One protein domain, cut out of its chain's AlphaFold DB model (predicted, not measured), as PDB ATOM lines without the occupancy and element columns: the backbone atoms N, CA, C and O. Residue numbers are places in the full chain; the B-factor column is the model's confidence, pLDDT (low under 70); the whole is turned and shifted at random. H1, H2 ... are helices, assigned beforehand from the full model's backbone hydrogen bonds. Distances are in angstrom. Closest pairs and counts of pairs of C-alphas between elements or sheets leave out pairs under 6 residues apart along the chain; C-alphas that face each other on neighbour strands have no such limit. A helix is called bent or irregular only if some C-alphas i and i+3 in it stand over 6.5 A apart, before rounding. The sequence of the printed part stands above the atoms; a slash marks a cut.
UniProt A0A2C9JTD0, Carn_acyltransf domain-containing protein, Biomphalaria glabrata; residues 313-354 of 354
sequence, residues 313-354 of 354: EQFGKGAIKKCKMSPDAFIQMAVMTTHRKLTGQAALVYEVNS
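What this domain is: This is residues 313 to 354 of the 354 residues of the protein "Carn_acyltransf domain-containing protein" of Biomphalaria glabrata (UniProt A0A2C9JTD0). One long helix, H2, has a short helix, H1, set crosswise at its first end to make a corner, and beyond its other end the unnamed last stretch, residues 344 to 354, folds back and opens away from H2 like one arm of a V. The shape is open, with H1 meeting H2 only near their link. The printed part has 42 residues with two named helices, H1 then H2, and no named strand; its class is all helix. It is loose, with a radius of gyration of the C-alphas of 12.2 A, and its C-alphas span 31 by 28 by 18 A.

Where its parts are: The printed part begins at Glu 313, with its C-alpha at (-29.066, -53.866, -12.908). H1, residues 317 to 322, measures 8.8 A from first to last C-alpha and begins with C-alpha 317 at (-26.375, -44.397, -18.492). H2, residues 327 to 343, measures 24.6 A and ends with C-alpha 343 at (-39.649, -38.079, 5.281). Neither helix is bent or irregular.

How they stand to each other: H1 and H2 touch only at the corner by their link, with 4 pairs of C-alphas within 8 A. H2 touches H1 with residues 327 to 330 alone. The closest C-alphas are those of Lys 317 and Pro 327, 5.6 A apart. The lines of the two helices are about perpendicular, at 81 degrees, and their centres are 17.2 A apart. In both H1 and H2 every O i to N i+4 pair is within hydrogen-bond range.

The domain as a whole: The C-alphas of Gly 344 and Ser 354 are the two farthest apart, at 31.4 A, and those of Glu 313 and Ser 354 are 27.6 A apart. The printed part has no cut, and the link from H1 to H2, 4 residues, is tight. Ser 354 is the chain's last residue. The mean pLDDT of the printed part is 93.1, and one residue, 354, is under 70.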
ATOM      1  N   GLU A 313     -29.231 -53.125 -11.649       93.19
ATOM      2  CA  GLU A 313     -29.066 -53.866 -12.908       93.19
ATOM      3  C   GLU A 313     -30.145 -53.570 -13.964       93.19
ATOM      4  O   GLU A 313     -30.016 -53.964 -15.122       93.19
ATOM      5  N   GLN A 314     -31.230 -52.878 -13.598       95.44
ATOM      6  CA  GLN A 314     -32.383 -52.714 -14.497       95.44
ATOM      7  C   GLN A 314     -32.077 -51.796 -15.687       95.44
ATOM      8  O   GLN A 314     -32.606 -51.991 -16.783       95.44
ATOM      9  N   PHE A 315     -31.245 -50.775 -15.480       94.19
ATOM     10  CA  PHE A 315     -30.799 -49.865 -16.526       94.19
ATOM     11  C   PHE A 315     -29.506 -49.144 -16.129       94.19
ATOM     12  O   PHE A 315     -29.070 -49.173 -14.989       94.19
ATOM     13  N   GLY A 316     -28.903 -48.432 -17.083       94.50
ATOM     14  CA  GLY A 316     -27.740 -47.582 -16.822       94.50
ATOM     15  C   GLY A 316     -27.728 -46.324 -17.683       94.50
ATOM     16  O   GLY A 316     -28.725 -45.964 -18.318       94.50
ATOM     17  N   LYS A 317     -26.558 -45.674 -17.772       93.88
ATOM     18  CA  LYS A 317     -26.375 -44.397 -18.492       93.88
ATOM     19  C   LYS A 317     -26.924 -44.401 -19.924       93.88
ATOM     20  O   LYS A 317     -27.400 -43.375 -20.399       93.88
ATOM     21  N   GLY A 318     -26.875 -45.544 -20.613       95.44
ATOM     22  CA  GLY A 318     -27.370 -45.683 -21.984       95.44
ATOM     23  C   GLY A 318     -28.881 -45.462 -22.115       95.44
ATOM     24  O   GLY A 318     -29.312 -44.769 -23.032       95.44
ATOM     25  N   ALA A 319     -29.682 -45.999 -21.190       96.19
ATOM     26  CA  ALA A 319     -31.135 -45.822 -21.200       96.19
ATOM     27  C   ALA A 319     -31.523 -44.374 -20.864       96.19
ATOM     28  O   ALA A 319     -32.314 -43.769 -21.582       96.19
ATOM     29  N   ILE A 320     -30.886 -43.784 -19.846       96.38
ATOM     30  CA  ILE A 320     -31.151 -42.400 -19.422       96.38
ATOM     31  C   ILE A 320     -30.825 -41.410 -20.551       96.38
ATOM     32  O   ILE A 320     -31.610 -40.506 -20.850       96.38
ATOM     33  N   LYS A 321     -29.707 -41.624 -21.258       95.62
ATOM     34  CA  LYS A 321     -29.321 -40.792 -22.405       95.62
ATOM     35  C   LYS A 321     -30.306 -40.881 -23.576       95.62
ATOM     36  O   LYS A 321     -30.501 -39.875 -24.255       95.62
ATOM     37  N   LYS A 322     -30.976 -42.022 -23.805       96.69
ATOM     38  CA  LYS A 322     -32.042 -42.135 -24.829       96.69
ATOM     39  C   LYS A 322     -33.238 -41.231 -24.519       96.69
ATOM     40  O   LYS A 322     -33.860 -40.713 -25.442       96.69
ATOM     41  N   CYS A 323     -33.499 -40.970 -23.240       95.62
ATOM     42  CA  CYS A 323     -34.501 -40.007 -22.783       95.62
ATOM     43  C   CYS A 323     -34.023 -38.545 -22.853       95.62
ATOM     44  O   CYS A 323     -34.740 -37.654 -22.410       95.62
ATOM     45  N   LYS A 324     -32.828 -38.276 -23.410       96.00
ATOM     46  CA  LYS A 324     -32.204 -36.942 -23.503       96.00
ATOM     47  C   LYS A 324     -31.986 -36.267 -22.141       96.00
ATOM     48  O   LYS A 324     -32.040 -35.045 -22.040       96.00
ATOM     49  N   MET A 325     -31.717 -37.059 -21.103       95.19
ATOM     50  CA  MET A 325     -31.419 -36.570 -19.755       95.19
ATOM     51  C   MET A 325     -29.953 -36.807 -19.385       95.19
ATOM     52  O   MET A 325     -29.332 -37.771 -19.846       95.19
ATOM     53  N   SER A 326     -29.404 -35.938 -18.530       95.75
ATOM     54  CA  SER A 326     -28.119 -36.196 -17.872       95.75
ATOM     55  C   SER A 326     -28.283 -37.368 -16.894       95.75
ATOM     56  O   SER A 326     -29.186 -37.304 -16.058       95.75
ATOM     57  N   PRO A 327     -27.449 -38.427 -16.974       95.44
ATOM     58  CA  PRO A 327     -27.463 -39.515 -15.996       95.44
ATOM     59  C   PRO A 327     -27.293 -39.023 -14.560       95.44
ATOM     60  O   PRO A 327     -28.000 -39.481 -13.675       95.44
ATOM     61  N   ASP A 328     -26.408 -38.054 -14.367       93.75
ATOM     62  CA  ASP A 328     -26.091 -37.462 -13.073       93.75
ATOM     63  C   ASP A 328     -27.312 -36.759 -12.447       93.75
ATOM     64  O   ASP A 328     -27.846 -37.200 -11.430       93.75
ATOM     65  N   ALA A 329     -27.888 -35.786 -13.163       94.50
ATOM     66  CA  ALA A 329     -29.106 -35.099 -12.728       94.50
ATOM     67  C   ALA A 329     -30.293 -36.056 -12.504       94.50
ATOM     68  O   ALA A 329     -31.128 -35.823 -11.630       94.50
ATOM     69  N   PHE A 330     -30.390 -37.139 -13.286       95.56
ATOM     70  CA  PHE A 330     -31.417 -38.163 -13.092       95.56
ATOM     71  C   PHE A 330     -31.256 -38.875 -11.741       95.56
ATOM     72  O   PHE A 330     -32.240 -39.028 -11.015       95.56
ATOM     73  N   ILE A 331     -30.030 -39.274 -11.386       94.56
ATOM     74  CA  ILE A 331     -29.736 -39.921 -10.103       94.56
ATOM     75  C   ILE A 331     -29.964 -38.950  -8.939       94.56
ATOM     76  O   ILE A 331     -30.658 -39.317  -7.992       94.56
ATOM     77  N   GLN A 332     -29.506 -37.699  -9.040       94.12
ATOM     78  CA  GLN A 332     -29.752 -36.681  -8.009       94.12
ATOM     79  C   GLN A 332     -31.250 -36.487  -7.732       94.12
ATOM     80  O   GLN A 332     -31.703 -36.520  -6.584       94.12
ATOM     81  N   MET A 333     -32.062 -36.390  -8.788       94.56
ATOM     82  CA  MET A 333     -33.515 -36.290  -8.644       94.56
ATOM     83  C   MET A 333     -34.141 -37.548  -8.031       94.56
ATOM     84  O   MET A 333     -35.102 -37.433  -7.263       94.56
ATOM     85  N   ALA A 334     -33.619 -38.740  -8.335       94.19
ATOM     86  CA  ALA A 334     -34.079 -39.989  -7.732       94.19
ATOM     87  C   ALA A 334     -33.789 -40.031  -6.221       94.19
ATOM     88  O   ALA A 334     -34.680 -40.394  -5.446       94.19
ATOM     89  N   VAL A 335     -32.604 -39.585  -5.791       93.94
ATOM     90  CA  VAL A 335     -32.223 -39.477  -4.371       93.94
ATOM     91  C   VAL A 335     -33.133 -38.484  -3.644       93.94
ATOM     92  O   VAL A 335     -33.771 -38.839  -2.650       93.94
ATOM     93  N   MET A 336     -33.295 -37.269  -4.180       95.19
ATOM     94  CA  MET A 336     -34.157 -36.233  -3.590       95.19
ATOM     95  C   MET A 336     -35.625 -36.669  -3.504       95.19
ATOM     96  O   MET A 336     -36.299 -36.437  -2.496       95.19
ATOM     97  N   THR A 337     -36.130 -37.326  -4.551       95.75
ATOM     98  CA  THR A 337     -37.505 -37.843  -4.587       95.75
ATOM     99  C   THR A 337     -37.703 -38.944  -3.553       95.75
ATOM    100  O   THR A 337     -38.732 -38.967  -2.876       95.75
ATOM    101  N   THR A 338     -36.729 -39.844  -3.412       95.31
ATOM    102  CA  THR A 338     -36.761 -40.918  -2.414       95.31
ATOM    103  C   THR A 338     -36.781 -40.342  -1.004       95.31
ATOM    104  O   THR A 338     -37.672 -40.691  -0.231       95.31
ATOM    105  N   HIS A 339     -35.898 -39.386  -0.698       96.00
ATOM    106  CA  HIS A 339     -35.888 -38.722   0.605       96.00
ATOM    107  C   HIS A 339     -37.250 -38.092   0.924       96.00
ATOM    108  O   HIS A 339     -37.842 -38.393   1.958       96.00
ATOM    109  N   ARG A 340     -37.809 -37.301  -0.002       96.50
ATOM    110  CA  ARG A 340     -39.113 -36.654   0.199       96.50
ATOM    111  C   ARG A 340     -40.257 -37.646   0.389       96.50
ATOM    112  O   ARG A 340     -41.178 -37.357   1.147       96.50
ATOM    113  N   LYS A 341     -40.222 -38.801  -0.282       97.44
ATOM    114  CA  LYS A 341     -41.219 -39.866  -0.089       97.44
ATOM    115  C   LYS A 341     -41.125 -40.511   1.294       97.44
ATOM    116  O   LYS A 341     -42.163 -40.852   1.846       97.44
ATOM    117  N   LEU A 342     -39.918 -40.673   1.833       97.19
ATOM    118  CA  LEU A 342     -39.694 -41.293   3.141       97.19
ATOM    119  C   LEU A 342     -39.971 -40.332   4.305       97.19
ATOM    120  O   LEU A 342     -40.528 -40.749   5.314       97.19
ATOM    121  N   THR A 343     -39.608 -39.053   4.171       97.00
ATOM    122  CA  THR A 343     -39.649 -38.079   5.281       97.00
ATOM    123  C   THR A 343     -40.777 -37.054   5.172       97.00
ATOM    124  O   THR A 343     -41.084 -36.360   6.139       97.00
ATOM    125  N   GLY A 344     -41.389 -36.910   3.993       97.19
ATOM    126  CA  GLY A 344     -42.367 -35.860   3.697       97.19
ATOM    127  C   GLY A 344     -41.759 -34.471   3.457       97.19
ATOM    128  O   GLY A 344     -42.500 -33.533   3.158       97.19
ATOM    129  N   GLN A 345     -40.434 -34.318   3.548       95.44
ATOM    130  CA  GLN A 345     -39.736 -33.031   3.468       95.44
ATOM    131  C   GLN A 345     -38.675 -33.016   2.361       95.44
ATOM    132  O   GLN A 345     -38.228 -34.057   1.887       95.44
ATOM    133  N   ALA A 346     -38.279 -31.824   1.915       93.00
ATOM    134  CA  ALA A 346     -37.108 -31.677   1.053       93.00
ATOM    135  C   ALA A 346     -35.828 -31.702   1.906       93.00
ATOM    136  O   ALA A 346     -35.809 -31.119   2.988       93.00
ATOM    137  N   ALA A 347     -34.769 -32.342   1.408       87.69
ATOM    138  CA  ALA A 347     -33.456 -32.339   2.051       87.69
ATOM    139  C   ALA A 347     -32.593 -31.166   1.572       87.69
ATOM    140  O   ALA A 347     -32.702 -30.730   0.424       87.69
ATOM    141  N   LEU A 348     -31.681 -30.712   2.435       90.19
ATOM    142  CA  LEU A 348     -30.486 -29.996   1.995       90.19
ATOM    143  C   LEU A 348     -29.528 -31.027   1.394       90.19
ATOM    144  O   LEU A 348     -29.151 -31.979   2.073       90.19
ATOM    145  N   VAL A 349     -29.174 -30.858   0.120       90.25
ATOM    146  CA  VAL A 349     -28.333 -31.803  -0.624       90.25
ATOM    147  C   VAL A 349     -27.039 -31.118  -1.026       90.25
ATOM    148  O   VAL A 349     -27.045 -29.963  -1.451       90.25
ATOM    149  N   TYR A 350     -25.942 -31.849  -0.883       91.00
ATOM    150  CA  TYR A 350     -24.617 -31.447  -1.321       91.00
ATOM    151  C   TYR A 350     -24.129 -32.412  -2.402       91.00
ATOM    152  O   TYR A 350     -24.261 -33.625  -2.256       91.00
ATOM    153  N   GLU A 351     -23.556 -31.858  -3.463       89.00
ATOM    154  CA  GLU A 351     -22.914 -32.585  -4.552       89.00
ATOM    155  C   GLU A 351     -21.592 -31.880  -4.872       89.00
ATOM    156  O   GLU A 351     -21.552 -30.654  -5.011       89.00
ATOM    157  N   VAL A 352     -20.503 -32.645  -4.937       82.25
ATOM    158  CA  VAL A 352     -19.176 -32.118  -5.274       82.25
ATOM    159  C   VAL A 352     -19.095 -31.914  -6.785       82.25
ATOM    160  O   VAL A 352     -19.483 -32.798  -7.543       82.25
ATOM    161  N   ASN A 353     -18.541 -30.785  -7.225       76.44
ATOM    162  CA  ASN A 353     -18.222 -30.541  -8.629       76.44
ATOM    163  C   ASN A 353     -16.746 -30.138  -8.742       76.44
ATOM    164  O   ASN A 353     -16.291 -29.294  -7.969       76.44
ATOM    165  N   SER A 354     -16.013 -30.777  -9.654       64.31
ATOM    166  CA  SER A 354     -14.557 -30.648  -9.813       64.31
ATOM    167  C   SER A 354     -14.181 -29.762 -10.989       64.31
ATOM    168  O   SER A 354     -14.773 -29.992 -12.072       64.31
TER     169      SER A 354